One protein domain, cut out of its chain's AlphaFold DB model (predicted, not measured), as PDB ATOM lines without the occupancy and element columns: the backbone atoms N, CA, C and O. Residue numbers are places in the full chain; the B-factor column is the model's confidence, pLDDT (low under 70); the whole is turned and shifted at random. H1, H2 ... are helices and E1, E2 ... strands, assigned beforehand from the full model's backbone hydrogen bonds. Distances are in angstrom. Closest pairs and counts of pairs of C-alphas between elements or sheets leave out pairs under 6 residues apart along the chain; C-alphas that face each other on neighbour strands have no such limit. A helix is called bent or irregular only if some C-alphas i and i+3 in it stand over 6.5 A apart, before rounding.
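Overview. This is residues 2 to 162 of the 212 residues of the protein "ALO domain-containing protein" of Deltaproteobacteria bacterium (UniProt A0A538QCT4). A strongly twisted sheet of three strands has helices H4 and H7 over one face and no named helix on the other, with H5 and H6 packed round H4 on its side away from the sheet. Beyond one end of the sheet lie H1 and H2, running opposite ways, and residues 32 to 48, with the short helix H3, make a loop that sticks out. The 161 printed residues hold, in order, H1 H2 H3 E1 H4 H5 H6 E2 E3 H7; the sheet runs E1 E3 E2, all antiparallel. The class is mixed, helices and strands; the whole is compact, with a radius of gyration of the C-alphas of 17.4 A and spans of 49 by 43 by 28 A.

Arrangement. Inner strand E3, residues 139 to 146, has edge strands E1, residues 55 to 62, and E2, residues 118 to 122, as neighbours. N 57 and O 144 are 2.9 A apart and N 122 and O 139 2.8 A, both within hydrogen-bond range; E2 and E3 form a hairpin. H4, residues 63 to 81, and H7, residues 152 to 158, lie on the same face, making two layers, helices on one face of a sheet, at heights over the sheet of 9.1 A and 9.9 A. H4, the hub, touches H6, residues 101 to 106, with its residues 76 to 80 alone, at a shallow tilt of 31 degrees, the same way; the C-alphas of Val 76 and Leu 104 are closest, 7.2 A. H4 only just touches H7, with 3 pairs of C-alphas within 8 A, the closest being Phe 80 and Leu 157, 7.3 A. H4 also only just touches H5, residues 89 to 97, about perpendicular at 87 degrees, with 3 such pairs, the closest Leu 72 and Val 91, 6.0 A. H1, residues 2 to 13, and H2, residues 16 to 30, only just touch, with 3 pairs, and only at the corner; the C-alphas of Leu 10 and Ile 19 are closest, 6.1 A. H1, H3, H5, H6 and H7 have every O i to N i+4 pair within hydrogen-bond range, H2 8 of 11 and H4 13 of 15.

Along the chain. H1 begins at C-alpha 2 (226.892, 162.326, 244.331). H4 is 27.0 A long, E1 23.4 A, E3 23.0 A and H2 19.5 A. H4 is irregular, C-alphas 64 and 67 being 7.8 A apart, and has a kink of 26 degrees near residue 70; H2 is only just irregular, C-alphas 24 and 27 being 6.8 A apart. H3, residues 41 to 45, is 5.7 A long. H7 ends at C-alpha 158 (215.132, 173.658, 224.634).

Size, cuts and confidence. The C-alphas farthest apart, of Asp 39 and Asp 102, are 50.0 A apart. The printed part has no cut; the links H6 to E2 and E2 to E3 are long. The mean pLDDT of the printed part is 87.5, with residues 14, 32 to 35, 49 to 50, 84 to 86 and 159 to 161 under 70.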
ATOM      1  N   LEU A   2     227.117 163.715 244.785       80.44
ATOM      2  CA  LEU A   2     226.892 162.326 244.331       80.44
ATOM      3  C   LEU A   2     225.941 162.206 243.122       80.44
ATOM      4  O   LEU A   2     226.263 161.522 242.156       80.44
ATOM      5  N   LEU A   3     224.819 162.937 243.133       82.38
ATOM      6  CA  LEU A   3     223.862 162.960 242.020       82.38
ATOM      7  C   LEU A   3     224.521 163.329 240.680       82.38
ATOM      8  O   LEU A   3     224.270 162.684 239.669       82.38
ATOM      9  N   HIS A   4     225.385 164.344 240.675       83.44
ATOM     10  CA  HIS A   4     226.015 164.836 239.448       83.44
ATOM     11  C   HIS A   4     227.020 163.815 238.893       83.44
ATOM     12  O   HIS A   4     227.093 163.627 237.681       83.44
ATOM     13  N   LEU A   5     227.740 163.102 239.769       86.69
ATOM     14  CA  LEU A   5     228.626 162.002 239.371       86.69
ATOM     15  C   LEU A   5     227.843 160.853 238.734       86.69
ATOM     16  O   LEU A   5     228.233 160.369 237.673       86.69
ATOM     17  N   ILE A   6     226.720 160.457 239.342       88.06
ATOM     18  CA  ILE A   6     225.867 159.397 238.796       88.06
ATOM     19  C   ILE A   6     225.320 159.809 237.427       88.06
ATOM     20  O   ILE A   6     225.392 159.033 236.481       88.06
ATOM     21  N   ILE A   7     224.839 161.044 237.288       88.06
ATOM     22  CA  ILE A   7     224.323 161.547 236.010       88.06
ATOM     23  C   ILE A   7     225.426 161.579 234.951       88.06
ATOM     24  O   ILE A   7     225.211 161.098 233.840       88.06
ATOM     25  N   LYS A   8     226.630 162.057 235.288       87.56
ATOM     26  CA  LYS A   8     227.770 162.052 234.362       87.56
ATOM     27  C   LYS A   8     228.134 160.630 233.926       87.56
ATOM     28  O   LYS A   8     228.389 160.415 232.743       87.56
ATOM     29  N   LEU A   9     228.095 159.660 234.841       88.88
ATOM     30  CA  LEU A   9     228.321 158.248 234.531       88.88
ATOM     31  C   LEU A   9     227.236 157.703 233.591       88.88
ATOM     32  O   LEU A   9     227.563 157.149 232.546       88.88
ATOM     33  N   LEU A  10     225.957 157.913 233.914       89.31
ATOM     34  CA  LEU A  10     224.819 157.455 233.107       89.31
ATOM     35  C   LEU A  10     224.852 158.027 231.685       89.31
ATOM     36  O   LEU A  10     224.609 157.308 230.715       89.31
ATOM     37  N   VAL A  11     225.183 159.313 231.561       87.94
ATOM     38  CA  VAL A  11     225.299 160.004 230.274       87.94
ATOM     39  C   VAL A  11     226.502 159.502 229.476       87.94
ATOM     40  O   VAL A  11     226.370 159.310 228.271       87.94
ATOM     41  N   THR A  12     227.640 159.243 230.129       85.75
ATOM     42  CA  THR A  12     228.853 158.709 229.475       85.75
ATOM     43  C   THR A  12     228.648 157.283 228.969       85.75
ATOM     44  O   THR A  12     229.056 156.957 227.860       85.75
ATOM     45  N   VAL A  13     227.981 156.435 229.757       83.12
ATOM     46  CA  VAL A  13     227.645 155.058 229.355       83.12
ATOM     47  C   VAL A  13     226.579 155.048 228.245       83.12
ATOM     48  O   VAL A  13     226.460 154.074 227.505       83.12
ATOM     49  N   GLY A  14     225.813 156.134 228.092       69.31
ATOM     50  CA  GLY A  14     225.015 156.423 226.896       69.31
ATOM     51  C   GLY A  14     223.756 155.571 226.714       69.31
ATOM     52  O   GLY A  14     223.094 155.665 225.683       69.31
ATOM     53  N   ARG A  15     223.381 154.741 227.695       80.38
ATOM     54  CA  ARG A  15     222.209 153.860 227.579       80.38
ATOM     55  C   ARG A  15     220.959 154.564 228.092       80.38
ATOM     56  O   ARG A  15     220.705 154.585 229.293       80.38
ATOM     57  N   THR A  16     220.122 155.056 227.179       84.62
ATOM     58  CA  THR A  16     218.813 155.668 227.481       84.62
ATOM     59  C   THR A  16     217.972 154.849 228.468       84.62
ATOM     60  O   THR A  16     217.388 155.410 229.391       84.62
ATOM     61  N   GLY A  17     217.962 153.516 228.348       87.75
ATOM     62  CA  GLY A  17     217.242 152.646 229.286       87.75
ATOM     63  C   GLY A  17     217.702 152.790 230.744       87.75
ATOM     64  O   GLY A  17     216.870 152.769 231.646       87.75
ATOM     65  N   TRP A  18     218.998 153.012 230.976       90.12
ATOM     66  CA  TRP A  18     219.560 153.201 232.317       90.12
ATOM     67  C   TRP A  18     219.200 154.565 232.894       90.12
ATOM     68  O   TRP A  18     218.871 154.657 234.071       90.12
ATOM     69  N   ILE A  19     219.200 155.610 232.062       90.50
ATOM     70  CA  ILE A  19     218.748 156.947 232.467       90.50
ATOM     71  C   ILE A  19     217.273 156.886 232.883       90.50
ATOM     72  O   ILE A  19     216.914 157.357 233.961       90.50
ATOM     73  N   ARG A  20     216.423 156.242 232.070       89.31
ATOM     74  CA  ARG A  20     214.999 156.057 232.386       89.31
ATOM     75  C   ARG A  20     214.803 155.284 233.684       89.31
ATOM     76  O   ARG A  20     214.038 155.730 234.532       89.31
ATOM     77  N   TRP A  21     215.483 154.149 233.840       90.62
ATOM     78  CA  TRP A  21     215.419 153.345 235.059       90.62
ATOM     79  C   TRP A  21     215.867 154.147 236.288       90.62
ATOM     80  O   TRP A  21     215.157 154.171 237.292       90.62
ATOM     81  N   PHE A  22     216.982 154.877 236.185       91.12
ATOM     82  CA  PHE A  22     217.490 155.713 237.267       91.12
ATOM     83  C   PHE A  22     216.435 156.724 237.719       91.12
ATOM     84  O   PHE A  22     216.094 156.747 238.897       91.12
ATOM     85  N   PHE A  23     215.869 157.518 236.807       88.69
ATOM     86  CA  PHE A  23     214.909 158.558 237.188       88.69
ATOM     87  C   PHE A  23     213.540 158.012 237.603       88.69
ATOM     88  O   PHE A  23     212.922 158.571 238.505       88.69
ATOM     89  N   ARG A  24     213.063 156.922 236.988       87.06
ATOM     90  CA  ARG A  24     211.750 156.337 237.312       87.06
ATOM     91  C   ARG A  24     211.748 155.538 238.608       87.06
ATOM     92  O   ARG A  24     210.723 155.505 239.278       87.06
ATOM     93  N   SER A  25     212.853 154.874 238.934       87.62
ATOM     94  CA  SER A  25     212.869 153.864 239.995       87.62
ATOM     95  C   SER A  25     213.864 154.165 241.106       87.62
ATOM     96  O   SER A  25     213.579 153.845 242.249       87.62
ATOM     97  N   MET A  26     215.015 154.780 240.821       87.25
ATOM     98  CA  MET A  26     216.064 154.971 241.833       87.25
ATOM     99  C   MET A  26     216.082 156.385 242.420       87.25
ATOM    100  O   MET A  26     216.241 156.563 243.626       87.25
ATOM    101  N   PHE A  27     215.908 157.404 241.577       86.62
ATOM    102  CA  PHE A  27     216.036 158.807 241.955       86.62
ATOM    103  C   PHE A  27     215.038 159.204 243.042       86.62
ATOM    104  O   PHE A  27     215.426 159.887 243.980       86.62
ATOM    105  N   ILE A  28     213.796 158.715 242.975       81.00
ATOM    106  CA  ILE A  28     212.760 158.995 243.981       81.00
ATOM    107  C   ILE A  28     213.170 158.571 245.399       81.00
ATOM    108  O   ILE A  28     212.801 159.227 246.367       81.00
ATOM    109  N   HIS A  29     213.983 157.518 245.529       80.44
ATOM    110  CA  HIS A  29     214.478 157.038 246.818       80.44
ATOM    111  C   HIS A  29     215.736 157.785 247.275       80.44
ATOM    112  O   HIS A  29     216.000 157.869 248.469       80.44
ATOM    113  N   LEU A  30     216.509 158.345 246.341       77.31
ATOM    114  CA  LEU A  30     217.703 159.148 246.633       77.31
ATOM    115  C   LEU A  30     217.378 160.608 246.934       77.31
ATOM    116  O   LEU A  30     218.092 161.250 247.699       77.31
ATOM    117  N   ALA A  31     216.320 161.132 246.323       70.25
ATOM    118  CA  ALA A  31     215.924 162.528 246.408       70.25
ATOM    119  C   ALA A  31     215.288 162.910 247.753       70.25
ATOM    120  O   ALA A  31     214.816 164.034 247.852       70.25
ATOM    121  N   TRP A  32     215.279 161.995 248.741       59.69
ATOM    122  CA  TRP A  32     214.771 162.128 250.117       59.69
ATOM    123  C   TRP A  32     214.444 163.581 250.502       59.69
ATOM    124  O   TRP A  32     215.296 164.335 250.974       59.69
ATOM    125  N   LEU A  33     213.187 163.953 250.235       58.94
ATOM    126  CA  LEU A  33     212.665 165.321 250.287       58.94
ATOM    127  C   LEU A  33     212.436 165.831 251.719       58.94
ATOM    128  O   LEU A  33     212.060 166.982 251.895       58.94
ATOM    129  N   ASP A  34     212.695 165.003 252.734       59.75
ATOM    130  CA  ASP A  34     212.321 165.266 254.130       59.75
ATOM    131  C   ASP A  34     213.510 165.686 255.014       59.75
ATOM    132  O   ASP A  34     213.574 165.448 256.221       59.75
ATOM    133  N   ARG A  35     214.524 166.302 254.400       69.88
ATOM    134  CA  ARG A  35     215.679 166.866 255.107       69.88
ATOM    135  C   ARG A  35     215.375 168.316 255.475       69.88
ATOM    136  O   ARG A  35     215.512 169.209 254.646       69.88
ATOM    137  N   THR A  36     215.026 168.557 256.735       80.31
ATOM    138  CA  THR A  36     214.993 169.925 257.268       80.31
ATOM    139  C   THR A  36     216.425 170.382 257.539       80.31
ATOM    140  O   THR A  36     217.103 169.831 258.406       80.31
ATOM    141  N   VAL A  37     216.899 171.369 256.779       81.38
ATOM    142  CA  VAL A  37     218.203 172.010 256.992       81.38
ATOM    143  C   VAL A  37     217.951 173.391 257.587       81.38
ATOM    144  O   VAL A  37     217.311 174.226 256.956       81.38
ATOM    145  N   ILE A  38     218.442 173.618 258.807       89.81
ATOM    146  CA  ILE A  38     218.378 174.911 259.496       89.81
ATOM    147  C   ILE A  38     219.808 175.418 259.643       89.81
ATOM    148  O   ILE A  38     220.621 174.808 260.330       89.81
ATOM    149  N   ASP A  39     220.106 176.516 258.967       91.38
ATOM    150  CA  ASP A  39     221.407 177.173 258.923       91.38
ATOM    151  C   ASP A  39     221.211 178.614 258.406       91.38
ATOM    152  O   ASP A  39     220.086 179.060 258.155       91.38
ATOM    153  N   ARG A  40     222.293 179.369 258.240       91.75
ATOM    154  CA  ARG A  40     222.258 180.688 257.610       91.75
ATOM    155  C   ARG A  40     221.875 180.590 256.137       91.75
ATOM    156  O   ARG A  40     222.200 179.615 255.457       91.75
ATOM    157  N   SER A  41     221.233 181.637 255.623       89.69
ATOM    158  CA  SER A  41     220.726 181.676 254.249       89.69
ATOM    159  C   SER A  41     221.803 181.371 253.212       89.69
ATOM    160  O   SER A  41     221.539 180.625 252.279       89.69
ATOM    161  N   GLU A  42     223.032 181.860 253.382       88.44
ATOM    162  CA  GLU A  42     224.119 181.582 252.443       88.44
ATOM    163  C   GLU A  42     224.499 180.097 252.394       88.44
ATOM    164  O   GLU A  42     224.900 179.608 251.343       88.44
ATOM    165  N   ARG A  43     224.333 179.353 253.491       83.94
ATOM    166  CA  ARG A  43     224.644 177.917 253.552       83.94
ATOM    167  C   ARG A  43     223.499 177.050 253.037       83.94
ATOM    168  O   ARG A  43     223.753 175.978 252.502       83.94
ATOM    169  N   ILE A  44     222.259 177.522 253.169       84.19
ATOM    170  CA  ILE A  44     221.068 176.819 252.671       84.19
ATOM    171  C   ILE A  44     220.854 177.070 251.174       84.19
ATOM    172  O   ILE A  44     220.487 176.156 250.440       84.19
ATOM    173  N   LEU A  45     221.045 178.311 250.722       79.19
ATOM    174  CA  LEU A  45     220.691 178.739 249.367       79.19
ATOM    175  C   LEU A  45     221.811 178.506 248.349       79.19
ATOM    176  O   LEU A  45     221.542 178.481 247.149       79.19
ATOM    177  N   THR A  46     223.058 178.338 248.799       77.19
ATOM    178  CA  THR A  46     224.188 178.133 247.887       77.19
ATOM    179  C   THR A  46     224.331 176.660 247.544       77.19
ATOM    180  O   THR A  46     224.684 175.828 248.379       77.19
ATOM    181  N   LEU A  47     224.113 176.340 246.273       70.69
ATOM    182  CA  LEU A  47     224.456 175.047 245.703       70.69
ATOM    183  C   LEU A  47     225.757 175.178 244.909       70.69
ATOM    184  O   LEU A  47     225.864 176.011 244.010       70.69
ATOM    185  N   HIS A  48     226.726 174.315 245.216       72.06
ATOM    186  CA  HIS A  48     227.994 174.227 244.492       72.06
ATOM    187  C   HIS A  48     227.805 173.561 243.116       72.06
ATOM    188  O   HIS A  48     228.061 172.363 242.938       72.06
ATOM    189  N   HIS A  49     227.279 174.320 242.153       67.81
ATOM    190  CA  HIS A  49     227.014 173.885 240.778       67.81
ATOM    191  C   HIS A  49     228.225 174.023 239.838       67.81
ATOM    192  O   HIS A  49     228.216 173.474 238.736       67.81
ATOM    193  N   GLU A  50     229.290 174.694 240.274       69.25
ATOM    194  CA  GLU A  50     230.525 174.943 239.523       69.25
ATOM    195  C   GLU A  50     231.352 173.678 239.254       69.25
ATOM    196  O   GLU A  50     232.157 173.636 238.324       69.25
ATOM    197  N   LEU A  51     231.138 172.619 240.038       73.38
ATOM    198  CA  LEU A  51     231.955 171.403 239.996       73.38
ATOM    199  C   LEU A  51     231.759 170.577 238.715       73.38
ATOM    200  O   LEU A  51     232.591 169.728 238.390       73.38
ATOM    201  N   PHE A  52     230.667 170.801 237.978       79.69
ATOM    202  CA  PHE A  52     230.365 170.069 236.753       79.69
ATOM    203  C   PHE A  52     229.854 171.011 235.671       79.69
ATOM    204  O   PHE A  52     228.789 171.603 235.805       79.69
ATOM    205  N   LYS A  53     230.573 171.083 234.548       85.69
ATOM    206  CA  LYS A  53     230.130 171.839 233.376       85.69
ATOM    207  C   LYS A  53     228.822 171.255 232.835       85.69
ATOM    208  O   LYS A  53     228.787 170.113 232.381       85.69
ATOM    209  N   HIS A  54     227.775 172.065 232.823       88.12
ATOM    210  CA  HIS A  54     226.480 171.742 232.231       88.12
ATOM    211  C   HIS A  54     225.958 172.939 231.430       88.12
ATOM    212  O   HIS A  54     226.619 173.975 231.323       88.12
ATOM    213  N   LEU A  55     224.833 172.750 230.755       90.12
ATOM    214  CA  LEU A  55     224.028 173.816 230.176       90.12
ATOM    215  C   LEU A  55     222.691 173.835 230.903       90.12
ATOM    216  O   LEU A  55     222.114 172.769 231.102       90.12
ATOM    217  N   GLU A  56     222.204 175.018 231.245       89.62
ATOM    218  CA  GLU A  56     220.851 175.227 231.753       89.62
ATOM    219  C   GLU A  56     220.093 176.102 230.759       89.62
ATOM    220  O   GLU A  56     220.654 177.067 230.242       89.62
ATOM    221  N   MET A  57     218.838 175.751 230.491       90.50
ATOM    222  CA  MET A  57     217.868 176.612 229.822       90.50
ATOM    223  C   MET A  57     216.656 176.782 230.717       90.50
ATOM    224  O   MET A  57     216.176 175.811 231.299       90.50
ATOM    225  N   GLU A  58     216.176 178.014 230.815       90.62
ATOM    226  CA  GLU A  58     215.118 178.384 231.741       90.62
ATOM    227  C   GLU A  58     213.966 179.049 230.990       90.62
ATOM    228  O   GLU A  58     214.152 180.027 230.262       90.62
ATOM    229  N   LEU A  59     212.770 178.490 231.157       91.75
ATOM    230  CA  LEU A  59     211.527 179.061 230.646       91.75
ATOM    231  C   LEU A  59     210.853 179.851 231.761       91.75
ATOM    232  O   LEU A  59     210.767 179.347 232.874       91.75
ATOM    233  N   PHE A  60     210.321 181.032 231.453       92.31
ATOM    234  CA  PHE A  60     209.551 181.855 232.387       92.31
ATOM    235  C   PHE A  60     208.082 181.831 231.979       92.31
ATOM    236  O   PHE A  60     207.740 182.253 230.874       92.31
ATOM    237  N   VAL A  61     207.218 181.325 232.859       94.75
ATOM    238  CA  VAL A  61     205.786 181.164 232.581       94.75
ATOM    239  C   VAL A  61     204.945 181.869 233.647       94.75
ATOM    240  O   VAL A  61     205.220 181.699 234.836       94.75
ATOM    241  N   PRO A  62     203.915 182.646 233.270       95.69
ATOM    242  CA  PRO A  62     202.974 183.194 234.239       95.69
ATOM    243  C   PRO A  62     202.255 182.073 235.000       95.69
ATOM    244  O   PRO A  62     201.981 181.010 234.433       95.69
ATOM    245  N   GLY A  63     201.915 182.309 236.270       96.62
ATOM    246  CA  GLY A  63     201.217 181.334 237.114       96.62
ATOM    247  C   GLY A  63     199.942 180.787 236.472       96.62
ATOM    248  O   GLY A  63     199.739 179.572 236.450       96.62
ATOM    249  N   SER A  64     199.147 181.659 235.849       97.19
ATOM    250  CA  SER A  64     197.939 181.304 235.093       97.19
ATOM    251  C   SER A  64     198.153 180.298 233.948       97.19
ATOM    252  O   SER A  64     197.215 179.607 233.552       97.19
ATOM    253  N   ARG A  65     199.376 180.182 233.413       96.12
ATOM    254  CA  ARG A  65     199.725 179.296 232.286       96.12
ATOM    255  C   ARG A  65     200.538 178.070 232.699       96.12
ATOM    256  O   ARG A  65     200.758 177.198 231.861       96.12
ATOM    257  N   LEU A  66     200.938 177.960 233.969       96.25
ATOM    258  CA  LEU A  66     201.861 176.924 234.443       96.25
ATOM    259  C   LEU A  66     201.411 175.503 234.076       96.25
ATOM    260  O   LEU A  66     202.211 174.732 233.555       96.25
ATOM    261  N   ALA A  67     200.143 175.155 234.310       94.88
ATOM    262  CA  ALA A  67     199.634 173.809 234.031       94.88
ATOM    263  C   ALA A  67     199.745 173.438 232.541       94.88
ATOM    264  O   ALA A  67     200.262 172.370 232.207       94.88
ATOM    265  N   ALA A  68     199.340 174.348 231.649       94.06
ATOM    266  CA  ALA A  68     199.438 174.156 230.204       94.06
ATOM    267  C   ALA A  68     200.904 174.069 229.743       94.06
ATOM    268  O   ALA A  68     201.263 173.206 228.944       94.06
ATOM    269  N   SER A  69     201.783 174.910 230.296       94.75
ATOM    270  CA  SER A  69     203.221 174.857 230.006       94.75
ATOM    271  C   SER A  69     203.863 173.547 230.470       94.75
ATOM    272  O   SER A  69     204.698 172.991 229.761       94.75
ATOM    273  N   VAL A  70     203.460 173.013 231.627       94.62
ATOM    274  CA  VAL A  70     203.927 171.707 232.118       94.62
ATOM    275  C   VAL A  70     203.467 170.577 231.199       94.62
ATOM    276  O   VAL A  70     204.270 169.693 230.898       94.62
ATOM    277  N   ALA A  71     202.213 170.598 230.738       93.12
ATOM    278  CA  ALA A  71     201.699 169.613 229.786       93.12
ATOM    279  C   ALA A  71     202.520 169.618 228.486       93.12
ATOM    280  O   ALA A  71     203.027 168.571 228.073       93.12
ATOM    281  N   LEU A  72     202.777 170.806 227.926       92.94
ATOM    282  CA  LEU A  72     203.621 170.981 226.744       92.94
ATOM    283  C   LEU A  72     205.047 170.451 226.962       92.94
ATOM    284  O   LEU A  72     205.525 169.637 226.174       92.94
ATOM    285  N   VAL A  73     205.727 170.862 228.039       93.06
ATOM    286  CA  VAL A  73     207.103 170.415 228.339       93.06
ATOM    287  C   VAL A  73     207.162 168.895 228.495       93.06
ATOM    288  O   VAL A  73     208.070 168.254 227.965       93.06
ATOM    289  N   ARG A  74     206.181 168.292 229.176       92.75
ATOM    290  CA  ARG A  74     206.088 166.833 229.323       92.75
ATOM    291  C   ARG A  74     205.907 166.137 227.979       92.75
ATOM    292  O   ARG A  74     206.601 165.154 227.727       92.75
ATOM    293  N   HIS A  75     205.008 166.640 227.134       92.50
ATOM    294  CA  HIS A  75     204.746 166.082 225.810       92.50
ATOM    295  C   HIS A  75     206.001 166.146 224.924       92.50
ATOM    296  O   HIS A  75     206.435 165.129 224.378       92.50
ATOM    297  N   VAL A  76     206.651 167.311 224.866       92.44
ATOM    298  CA  VAL A  76     207.878 167.528 224.090       92.44
ATOM    299  C   VAL A  76     209.008 166.613 224.578       92.44
ATOM    300  O   VAL A  76     209.598 165.889 223.777       92.44
ATOM    301  N   ILE A  77     209.279 166.553 225.888       93.19
ATOM    302  CA  ILE A  77     210.328 165.674 226.441       93.19
ATOM    303  C   ILE A  77     210.036 164.200 226.145       93.19
ATOM    304  O   ILE A  77     210.949 163.461 225.776       93.19
ATOM    305  N   ALA A  78     208.783 163.760 226.282       91.94
ATOM    306  CA  ALA A  78     208.407 162.378 226.010       91.94
ATOM    307  C   ALA A  78     208.612 162.008 224.531       91.94
ATOM    308  O   ALA A  78     209.141 160.927 224.243       91.94
ATOM    309  N   ARG A  79     208.280 162.925 223.610       91.75
ATOM    310  CA  ARG A  79     208.515 162.759 222.171       91.75
ATOM    311  C   ARG A  79     210.005 162.666 221.841       91.75
ATOM    312  O   ARG A  79     210.406 161.738 221.137       91.75
ATOM    313  N   PHE A  80     210.823 163.575 222.375       93.44
ATOM    314  CA  PHE A  80     212.278 163.559 222.192       93.44
ATOM    315  C   PHE A  80     212.921 162.296 222.768       93.44
ATOM    316  O   PHE A  80     213.832 161.744 222.153       93.44
ATOM    317  N   ASP A  81     212.418 161.792 223.898       91.56
ATOM    318  CA  ASP A  81     212.878 160.527 224.473       91.56
ATOM    319  C   ASP A  81     212.507 159.326 223.587       91.56
ATOM    320  O   ASP A  81     213.125 158.267 223.683       91.56
ATOM    321  N   GLY A  82     211.511 159.464 222.708       88.44
ATOM    322  CA  GLY A  82     210.971 158.355 221.918       88.44
ATOM    323  C   GLY A  82     210.180 157.365 222.775       88.44
ATOM    324  O   GLY A  82     209.966 156.224 222.369       88.44
ATOM    325  N   SER A  83     209.771 157.781 223.976       80.06
ATOM    326  CA  SER A  83     208.757 157.052 224.729       80.06
ATOM    327  C   SER A  83     207.404 157.249 224.049       80.06
ATOM    328  O   SER A  83     207.181 158.269 223.395       80.06
ATOM    329  N   ALA A  84     206.505 156.271 224.180       66.62
ATOM    330  CA  ALA A  84     205.113 156.450 223.790       66.62
ATOM    331  C   ALA A  84     204.502 157.515 224.714       66.62
ATOM    332  O   ALA A  84     203.999 157.205 225.793       66.62
ATOM    333  N   ALA A  85     204.656 158.784 224.335       65.50
ATOM    334  CA  ALA A  85     203.964 159.883 224.972       65.50
ATOM    335  C   ALA A  85     202.468 159.617 224.809       65.50
ATOM    336  O   ALA A  85     202.021 159.270 223.715       65.50
ATOM    337  N   THR A  86     201.699 159.759 225.885       69.81
ATOM    338  CA  THR A  86     200.251 159.869 225.739       69.81
ATOM    339  C   THR A  86     199.993 161.075 224.845       69.81
ATOM    340  O   THR A  86     200.448 162.178 225.153       69.81
ATOM    341  N   THR A  87     199.344 160.833 223.711       76.00
ATOM    342  CA  THR A  87     198.904 161.870 222.784       76.00
ATOM    343  C   THR A  87     198.052 162.862 223.564       76.00
ATOM    344  O   THR A  87     197.116 162.461 224.256       76.00
ATOM    345  N   ASP A  88     198.409 164.140 223.492       84.69
ATOM    346  CA  ASP A  88     197.663 165.228 224.117       84.69
ATOM    347  C   ASP A  88     197.093 166.084 222.978       84.69
ATOM    348  O   ASP A  88     197.841 166.858 222.373       84.69
ATOM    349  N   PRO A  89     195.806 165.902 222.619       89.06
ATOM    350  CA  PRO A  89     195.215 166.567 221.464       89.06
ATOM    351  C   PRO A  89     195.252 168.092 221.560       89.06
ATOM    352  O   PRO A  89     195.373 168.756 220.534       89.06
ATOM    353  N   GLU A  90     195.169 168.657 222.769       90.56
ATOM    354  CA  GLU A  90     195.227 170.107 222.963       90.56
ATOM    355  C   GLU A  90     196.634 170.634 222.678       90.56
ATOM    356  O   GLU A  90     196.799 171.630 221.970       90.56
ATOM    357  N   VAL A  91     197.660 169.933 223.172       92.06
ATOM    358  CA  VAL A  91     199.062 170.277 222.903       92.06
ATOM    359  C   VAL A  91     199.405 170.093 221.426       92.06
ATOM    360  O   VAL A  91     200.040 170.969 220.840       92.06
ATOM    361  N   GLU A  92     198.977 168.997 220.799       91.94
ATOM    362  CA  GLU A  92     199.227 168.761 219.373       91.94
ATOM    363  C   GLU A  92     198.510 169.784 218.492       91.94
ATOM    364  O   GLU A  92     199.120 170.301 217.555       91.94
ATOM    365  N   ALA A  93     197.267 170.151 218.819       92.69
ATOM    366  CA  ALA A  93     196.549 171.213 218.123       92.69
ATOM    367  C   ALA A  93     197.253 172.570 218.279       92.69
ATOM    368  O   ALA A  93     197.406 173.297 217.296       92.69
ATOM    369  N   ALA A  94     197.736 172.901 219.482       91.88
ATOM    370  CA  ALA A  94     198.496 174.126 219.720       91.88
ATOM    371  C   ALA A  94     199.813 174.152 218.924       91.88
ATOM    372  O   ALA A  94     200.146 175.169 218.315       91.88
ATOM    373  N   LEU A  95     200.539 173.029 218.879       92.38
ATOM    374  CA  LEU A  95     201.769 172.884 218.097       92.38
ATOM    375  C   LEU A  95     201.510 172.938 216.589       92.38
ATOM    376  O   LEU A  95     202.286 173.555 215.861       92.38
ATOM    377  N   ALA A  96     200.429 172.322 216.112       93.19
ATOM    378  CA  ALA A  96     200.011 172.389 214.715       93.19
ATOM    379  C   ALA A  96     199.644 173.824 214.317       93.19
ATOM    380  O   ALA A  96     200.063 174.290 213.260       93.19
ATOM    381  N   GLY A  97     198.948 174.552 215.197       94.50
ATOM    382  CA  GLY A  97     198.581 175.954 214.991       94.50
ATOM    383  C   GLY A  97     199.775 176.895 214.799       94.50
ATOM    384  O   GLY A  97     199.629 177.930 214.155       94.50
ATOM    385  N   ILE A  98     200.958 176.522 215.297       92.88
ATOM    386  CA  ILE A  98     202.217 177.261 215.095       92.88
ATOM    387  C   ILE A  98     203.192 176.557 214.133       92.88
ATOM    388  O   ILE A  98     204.349 176.957 214.033       92.88
ATOM    389  N   GLY A  99     202.760 175.494 213.443       93.31
ATOM    390  CA  GLY A  99     203.577 174.758 212.468       93.31
ATOM    391  C   GLY A  99     204.732 173.936 213.060       93.31
ATOM    392  O   GLY A  99     205.632 173.535 212.328       93.31
ATOM    393  N   MET A 100     204.727 173.672 214.369       92.31
ATOM    394  CA  MET A 100     205.818 172.982 215.078       92.31
ATOM    395  C   MET A 100     205.597 171.477 215.255       92.31
ATOM    396  O   MET A 100     206.523 170.770 215.654       92.31
ATOM    397  N   LEU A 101     204.399 170.963 214.962       91.69
ATOM    398  CA  LEU A 101     204.069 169.553 215.195       91.69
ATOM    399  C   LEU A 101     204.959 168.601 214.376       91.69
ATOM    400  O   LEU A 101     205.539 167.664 214.929       91.69
ATOM    401  N   ASP A 102     205.134 168.878 213.082       91.62
ATOM    402  CA  ASP A 102     205.984 168.064 212.204       91.62
ATOM    403  C   ASP A 102     207.459 168.138 212.603       91.62
ATOM    404  O   ASP A 102     208.173 167.134 212.568       91.62
ATOM    405  N   GLU A 103     207.929 169.324 213.002       90.88
ATOM    406  CA  GLU A 103     209.303 169.516 213.467       90.88
ATOM    407  C   GLU A 103     209.574 168.714 214.737       90.88
ATOM    408  O   GLU A 103     210.530 167.936 214.782       90.88
ATOM    409  N   LEU A 104     208.680 168.805 215.722       90.44
ATOM    410  CA  LEU A 104     208.731 167.978 216.921       90.44
ATOM    411  C   LEU A 104     208.734 166.480 216.561       90.44
ATOM    412  O   LEU A 104     209.473 165.687 217.152       90.44
ATOM    413  N   GLY A 105     207.958 166.095 215.546       90.06
ATOM    414  CA  GLY A 105     207.907 164.736 215.021       90.06
ATOM    415  C   GLY A 105     209.253 164.205 214.513       90.06
ATOM    416  O   GLY A 105     209.574 163.039 214.755       90.06
ATOM    417  N   ARG A 106     210.073 165.048 213.870       92.75
ATOM    418  CA  ARG A 106     211.409 164.677 213.355       92.75
ATOM    419  C   ARG A 106     212.429 164.420 214.461       92.75
ATOM    420  O   ARG A 106     213.409 163.715 214.236       92.75
ATOM    421  N   HIS A 107     212.196 164.953 215.657       91.88
ATOM    422  CA  HIS A 107     213.091 164.800 216.804       91.88
ATOM    423  C   HIS A 107     212.771 163.597 217.705       91.88
ATOM    424  O   HIS A 107     213.423 163.400 218.736       91.88
ATOM    425  N   ALA A 108     211.821 162.758 217.295       91.62
ATOM    426  CA  ALA A 108     211.496 161.475 217.905       91.62
ATOM    427  C   ALA A 108     212.726 160.661 218.338       91.62
ATOM    428  O   ALA A 108     213.545 160.289 217.500       91.62
ATOM    429  N   GLY A 109     212.848 160.330 219.625       90.81
ATOM    430  CA  GLY A 109     213.924 159.451 220.114       90.81
ATOM    431  C   GLY A 109     215.343 160.024 220.003       90.81
ATOM    432  O   GLY A 109     216.310 159.305 220.250       90.81
ATOM    433  N   SER A 110     215.496 161.302 219.643       91.50
ATOM    434  CA  SER A 110     216.806 161.936 219.452       91.50
ATOM    435  C   SER A 110     217.486 162.355 220.763       91.50
ATOM    436  O   SER A 110     218.707 162.554 220.804       91.50
ATOM    437  N   TYR A 111     216.733 162.484 221.862       92.25
ATOM    438  CA  TYR A 111     217.265 162.973 223.130       92.25
ATOM    439  C   TYR A 111     216.490 162.467 224.347       92.25
ATOM    440  O   TYR A 111     215.308 162.737 224.513       92.25
ATOM    441  N   THR A 112     217.203 161.852 225.287       92.81
ATOM    442  CA  THR A 112     216.661 161.526 226.610       92.81
ATOM    443  C   THR A 112     217.111 162.578 227.617       92.81
ATOM    444  O   THR A 112     218.313 162.749 227.869       92.81
ATOM    445  N   HIS A 113     216.142 163.273 228.214       93.00
ATOM    446  CA  HIS A 113     216.410 164.164 229.336       93.00
ATOM    447  C   HIS A 113     216.959 163.368 230.525       93.00
ATOM    448  O   HIS A 113     216.489 162.271 230.828       93.00
ATOM    449  N   HIS A 114     218.002 163.896 231.160       91.94
ATOM    450  CA  HIS A 114     218.848 163.147 232.095       91.94
ATOM    451  C   HIS A 114     219.160 163.932 233.370       91.94
ATOM    452  O   HIS A 114     220.180 163.696 234.018       91.94
ATOM    453  N   TYR A 115     218.297 164.875 233.728       90.62
ATOM    454  CA  TYR A 115     218.411 165.652 234.951       90.62
ATOM    455  C   TYR A 115     217.011 165.914 235.530       90.62
ATOM    456  O   TYR A 115     216.030 165.815 234.793       90.62
ATOM    457  N   PRO A 116     216.871 166.208 236.833       90.12
ATOM    458  CA  PRO A 116     215.605 166.703 237.357       90.12
ATOM    459  C   PRO A 116     215.227 168.049 236.727       90.12
ATOM    460  O   PRO A 116     216.088 168.897 236.496       90.12
ATOM    461  N   ILE A 117     213.933 168.248 236.495       91.50
ATOM    462  CA  ILE A 117     213.386 169.537 236.066       91.50
ATOM    463  C   ILE A 117     213.024 170.316 237.323       91.50
ATOM    464  O   ILE A 117     212.281 169.814 238.170       91.50
ATOM    465  N   PHE A 118     213.551 171.529 237.448       90.88
ATOM    466  CA  PHE A 118     213.298 172.378 238.608       90.88
ATOM    467  C   PHE A 118     212.223 173.402 238.282       90.88
ATOM    468  O   PHE A 118     212.275 174.049 237.237       90.88
ATOM    469  N   PHE A 119     211.279 173.544 239.210       94.44
ATOM    470  CA  PHE A 119     210.266 174.585 239.187       94.44
ATOM    471  C   PHE A 119     210.547 175.569 240.314       94.44
ATOM    472  O   PHE A 119     210.618 175.165 241.476       94.44
ATOM    473  N   ARG A 120     210.705 176.852 239.985       94.44
ATOM    474  CA  ARG A 120     210.915 177.909 240.985       94.44
ATOM    475  C   ARG A 120     209.855 178.980 240.826       94.44
ATOM    476  O   ARG A 120     209.571 179.398 239.713       94.44
ATOM    477  N   ARG A 121     209.270 179.433 241.933       95.94
ATOM    478  CA  ARG A 121     208.352 180.576 241.926       95.94
ATOM    479  C   ARG A 121     209.163 181.868 241.997       95.94
ATOM    480  O   ARG A 121     209.998 182.010 242.886       95.94
ATOM    481  N   VAL A 122     208.873 182.801 241.101       95.56
ATOM    482  CA  VAL A 122     209.490 184.130 241.024       95.56
ATOM    483  C   VAL A 122     208.392 185.172 241.207       95.56
ATOM    484  O   VAL A 122     207.336 185.101 240.574       95.56
ATOM    485  N   LEU A 123     208.602 186.099 242.137       96.19
ATOM    486  CA  LEU A 123     207.647 187.172 242.401       96.19
ATOM    487  C   LEU A 123     207.854 188.324 241.406       96.19
ATOM    488  O   LEU A 123     208.986 188.518 240.968       96.19
ATOM    489  N   PRO A 124     206.794 189.080 241.069       94.75
ATOM    490  CA  PRO A 124     206.934 190.328 240.331       94.75
ATOM    491  C   PRO A 124     207.919 191.280 241.000       94.75
ATOM    492  O   PRO A 124     208.023 191.312 242.229       94.75
ATOM    493  N   ASP A 125     208.600 192.071 240.184       93.12
ATOM    494  CA  ASP A 125     209.542 193.083 240.640       93.12
ATOM    495  C   ASP A 125     209.460 194.347 239.773       93.12
ATOM    496  O   ASP A 125     208.805 194.369 238.728       93.12
ATOM    497  N   ASP A 126     210.131 195.403 240.231       91.19
ATOM    498  CA  ASP A 126     210.127 196.724 239.597       91.19
ATOM    499  C   ASP A 126     211.431 197.025 238.830       91.19
ATOM    500  O   ASP A 126     211.743 198.190 238.549       91.19
ATOM    501  N   ALA A 127     212.230 196.001 238.500       92.94
ATOM    502  CA  ALA A 127     213.442 196.187 237.710       92.94
ATOM    503  C   ALA A 127     213.117 196.621 236.270       92.94
ATOM    504  O   ALA A 127     212.004 196.476 235.771       92.94
ATOM    505  N   LEU A 128     214.119 197.163 235.575       92.69
ATOM    506  CA  LEU A 128     213.923 197.722 234.234       92.69
ATOM    507  C   LEU A 128     213.669 196.654 233.161       92.69
ATOM    508  O   LEU A 128     212.881 196.878 232.245       92.69
ATOM    509  N   ILE A 129     214.371 195.521 233.256       91.69
ATOM    510  CA  ILE A 129     214.424 194.490 232.205       91.69
ATOM    511  C   ILE A 129     214.369 193.053 232.760       91.69
ATOM    512  O   ILE A 129     214.841 192.120 232.113       91.69
ATOM    513  N   SER A 130     213.854 192.846 233.977       90.94
ATOM    514  CA  SER A 130     213.663 191.487 234.505       90.94
ATOM    515  C   SER A 130     212.497 190.788 233.794       90.94
ATOM    516  O   SER A 130     211.572 191.432 233.302       90.94
ATOM    517  N   MET A 131     212.509 189.451 233.763       88.69
ATOM    518  CA  MET A 131     211.435 188.641 233.154       88.69
ATOM    519  C   MET A 131     210.065 188.833 233.828       88.69
ATOM    520  O   MET A 131     209.046 188.427 233.277       88.69
ATOM    521  N   THR A 132     210.060 189.411 235.029       91.12
ATOM    522  CA  THR A 132     208.902 189.627 235.900       91.12
ATOM    523  C   THR A 132     208.600 191.108 236.137       91.12
ATOM    524  O   THR A 132     207.700 191.425 236.919       91.12
ATOM    525  N   ALA A 133     209.305 192.007 235.440       90.75
ATOM    526  CA  ALA A 133     209.118 193.449 235.529       90.75
ATOM    527  C   ALA A 133     207.682 193.841 235.164       90.75
ATOM    528  O   ALA A 133     207.209 193.560 234.061       90.75
ATOM    529  N   GLY A 134     206.977 194.502 236.086       85.75
ATOM    530  CA  GLY A 134     205.604 194.971 235.850       85.75
ATOM    531  C   GLY A 134     204.549 193.861 235.740       85.75
ATOM    532  O   GLY A 134     203.409 194.127 235.344       85.75
ATOM    533  N   ALA A 135     204.893 192.619 236.091       90.19
ATOM    534  CA  ALA A 135     203.945 191.513 236.130       90.19
ATOM    535  C   ALA A 135     202.900 191.700 237.244       90.19
ATOM    536  O   ALA A 135     203.191 192.181 238.336       90.19
ATOM    537  N   ARG A 136     201.660 191.266 236.990       92.44
ATOM    538  CA  ARG A 136     200.562 191.305 237.981       92.44
ATOM    539  C   ARG A 136     200.400 190.008 238.766       92.44
ATOM    540  O   ARG A 136     199.651 189.965 239.736       92.44
ATOM    541  N   GLU A 137     201.067 188.947 238.331       95.12
ATOM    542  CA  GLU A 137     201.010 187.630 238.951       95.12
ATOM    543  C   GLU A 137     202.414 187.026 239.070       95.12
ATOM    544  O   GLU A 137     203.306 187.414 238.312       95.12
ATOM    545  N   PRO A 138     202.633 186.074 239.997       96.62
ATOM    546  CA  PRO A 138     203.886 185.341 240.071       96.62
ATOM    547  C   PRO A 138     204.178 184.590 238.780       96.62
ATOM    548  O   PRO A 138     203.281 184.036 238.140       96.62
ATOM    549  N   PHE A 139     205.460 184.507 238.460       96.50
ATOM    550  CA  PHE A 139     205.958 183.643 237.409       96.50
ATOM    551  C   PHE A 139     206.545 182.380 238.022       96.50
ATOM    552  O   PHE A 139     206.876 182.308 239.207       96.50
ATOM    553  N   TYR A 140     206.674 181.369 237.184       97.25
ATOM    554  CA  TYR A 140     207.353 180.134 237.497       97.25
ATOM    555  C   TYR A 140     208.432 179.906 236.462       97.25
ATOM    556  O   TYR A 140     208.209 180.112 235.267       97.25
ATOM    557  N   THR A 141     209.595 179.470 236.921       95.38
ATOM    558  CA  THR A 141     210.647 179.035 236.026       95.38
ATOM    559  C   THR A 141     210.644 177.533 235.863       95.38
ATOM    560  O   THR A 141     210.327 176.812 236.807       95.38
ATOM    561  N   ILE A 142     210.962 177.070 234.657       95.50
ATOM    562  CA  ILE A 142     211.131 175.655 234.332       95.50
ATOM    563  C   ILE A 142     212.556 175.482 233.819       95.50
ATOM    564  O   ILE A 142     212.854 175.857 232.682       95.50
ATOM    565  N   SER A 143     213.434 174.935 234.660       93.06
ATOM    566  CA  SER A 143     214.850 174.756 234.328       93.06
ATOM    567  C   SER A 143     215.129 173.365 233.766       93.06
ATOM    568  O   SER A 143     214.881 172.345 234.418       93.06
ATOM    569  N   LEU A 144     215.705 173.337 232.568       93.44
ATOM    570  CA  LEU A 144     216.158 172.149 231.857       93.44
ATOM    571  C   LEU A 144     217.685 172.122 231.830       93.44
ATOM    572  O   LEU A 144     218.321 173.053 231.341       93.44
ATOM    573  N   PHE A 145     218.275 171.023 232.293       91.50
ATOM    574  CA  PHE A 145     219.726 170.863 232.364       91.50
ATOM    575  C   PHE A 145     220.244 169.819 231.375       91.50
ATOM    576  O   PHE A 145     219.604 168.796 231.122       91.50
ATOM    577  N   CYS A 146     221.451 170.049 230.861       91.75
ATOM    578  CA  CYS A 146     222.156 169.128 229.981       91.75
ATOM    579  C   CYS A 146     223.636 169.007 230.361       91.75
ATOM    580  O   CYS A 146     224.397 169.972 230.300       91.75
ATOM    581  N   TYR A 147     224.046 167.787 230.699       90.06
ATOM    582  CA  TYR A 147     225.431 167.405 230.992       90.06
ATOM    583  C   TYR A 147     226.122 166.754 229.791       90.06
ATOM    584  O   TYR A 147     227.344 166.626 229.774       90.06
ATOM    585  N   ARG A 148     225.350 166.323 228.786       87.81
ATOM    586  CA  ARG A 148     225.870 165.624 227.609       87.81
ATOM    587  C   ARG A 148     226.502 166.596 226.615       87.81
ATOM    588  O   ARG A 148     225.875 167.572 226.206       87.81
ATOM    589  N   GLU A 149     227.710 166.277 226.166       87.69
ATOM    590  CA  GLU A 149     228.316 166.863 224.967       87.69
ATOM    591  C   GLU A 149     228.332 165.805 223.839       87.69
ATOM    592  O   GLU A 149     228.492 164.621 224.141       87.69
ATOM    593  N   PRO A 150     228.139 166.183 222.558       89.69
ATOM    594  CA  PRO A 150     227.742 167.506 222.069       89.69
ATOM    595  C   PRO A 150     226.273 167.847 222.396       89.69
ATOM    596  O   PRO A 150     225.419 166.974 222.549       89.69
ATOM    597  N   ARG A 151     225.966 169.148 222.498       89.56
ATOM    598  CA  ARG A 151     224.670 169.673 222.991       89.56
ATOM    599  C   ARG A 151     223.610 169.882 221.900       89.56
ATOM    600  O   ARG A 151     222.548 170.422 222.178       89.56
ATOM    601  N   THR A 152     223.877 169.459 220.668       90.12
ATOM    602  CA  THR A 152     223.018 169.705 219.492       90.12
ATOM    603  C   THR A 152     221.581 169.232 219.694       90.12
ATOM    604  O   THR A 152     220.651 170.005 219.498       90.12
ATOM    605  N   ALA A 153     221.396 168.001 220.174       89.38
ATOM    606  CA  ALA A 153     220.071 167.442 220.440       89.38
ATOM    607  C   ALA A 153     219.331 168.165 221.584       89.38
ATOM    608  O   ALA A 153     218.109 168.243 221.578       89.38
ATOM    609  N   PHE A 154     220.065 168.737 222.544       91.56
ATOM    610  CA  PHE A 154     219.463 169.545 223.604       91.56
ATOM    611  C   PHE A 154     219.022 170.923 223.099       91.56
ATOM    612  O   PHE A 154     217.971 171.399 223.504       91.56
ATOM    613  N   TYR A 155     219.770 171.543 222.180       90.25
ATOM    614  CA  TYR A 155     219.336 172.798 221.554       90.25
ATOM    615  C   TYR A 155     218.083 172.629 220.693       90.25
ATOM    616  O   TYR A 155     217.289 173.556 220.610       90.25
ATOM    617  N   ALA A 156     217.889 171.459 220.079       89.19
ATOM    618  CA  ALA A 156     216.634 171.146 219.398       89.19
ATOM    619  C   ALA A 156     215.456 171.039 220.384       89.19
ATOM    620  O   ALA A 156     214.353 171.459 220.060       89.19
ATOM    621  N   LEU A 157     215.692 170.523 221.598       89.00
ATOM    622  CA  LEU A 157     214.671 170.411 222.645       89.00
ATOM    623  C   LEU A 157     214.314 171.766 223.276       89.00
ATOM    624  O   LEU A 157     213.143 172.106 223.394       89.00
ATOM    625  N   ALA A 158     215.318 172.491 223.768       80.31
ATOM    626  CA  ALA A 158     215.132 173.658 224.634       80.31
ATOM    627  C   ALA A 158     215.229 175.000 223.889       80.31
ATOM    628  O   ALA A 158     215.054 176.054 224.497       80.31
ATOM    629  N   GLY A 159     215.526 174.972 222.587       68.44
ATOM    630  CA  GLY A 159     215.876 176.156 221.812       68.44
ATOM    631  C   GLY A 159     217.335 176.593 222.012       68.44
ATOM    632  O   GLY A 159     218.080 176.077 222.850       68.44
ATOM    633  N   LYS A 160     217.775 177.547 221.184       61.75
ATOM    634  CA  LYS A 160     219.054 178.259 221.364       61.75
ATOM    635  C   LYS A 160     218.892 179.384 222.394       61.75
ATOM    636  O   LYS A 160     217.775 179.789 222.700       61.75
ATOM    637  N   TYR A 161     220.022 179.920 222.870       67.88
ATOM    638  CA  TYR A 161     220.083 181.136 223.693       67.88
ATOM    639  C   TYR A 161     219.134 182.219 223.170       67.88
ATOM    640  O   TYR A 161     219.119 182.439 221.958       67.88
ATOM    641  N   PHE A 162     218.405 182.863 224.094       75.56
ATOM    642  CA  PHE A 162     217.439 183.954 223.894       75.56
ATOM    643  C   PHE A 162     217.399 184.470 222.439       75.56
ATOM    644  O   PHE A 162     218.237 185.295 222.043       75.56
TER     645      PHE A 162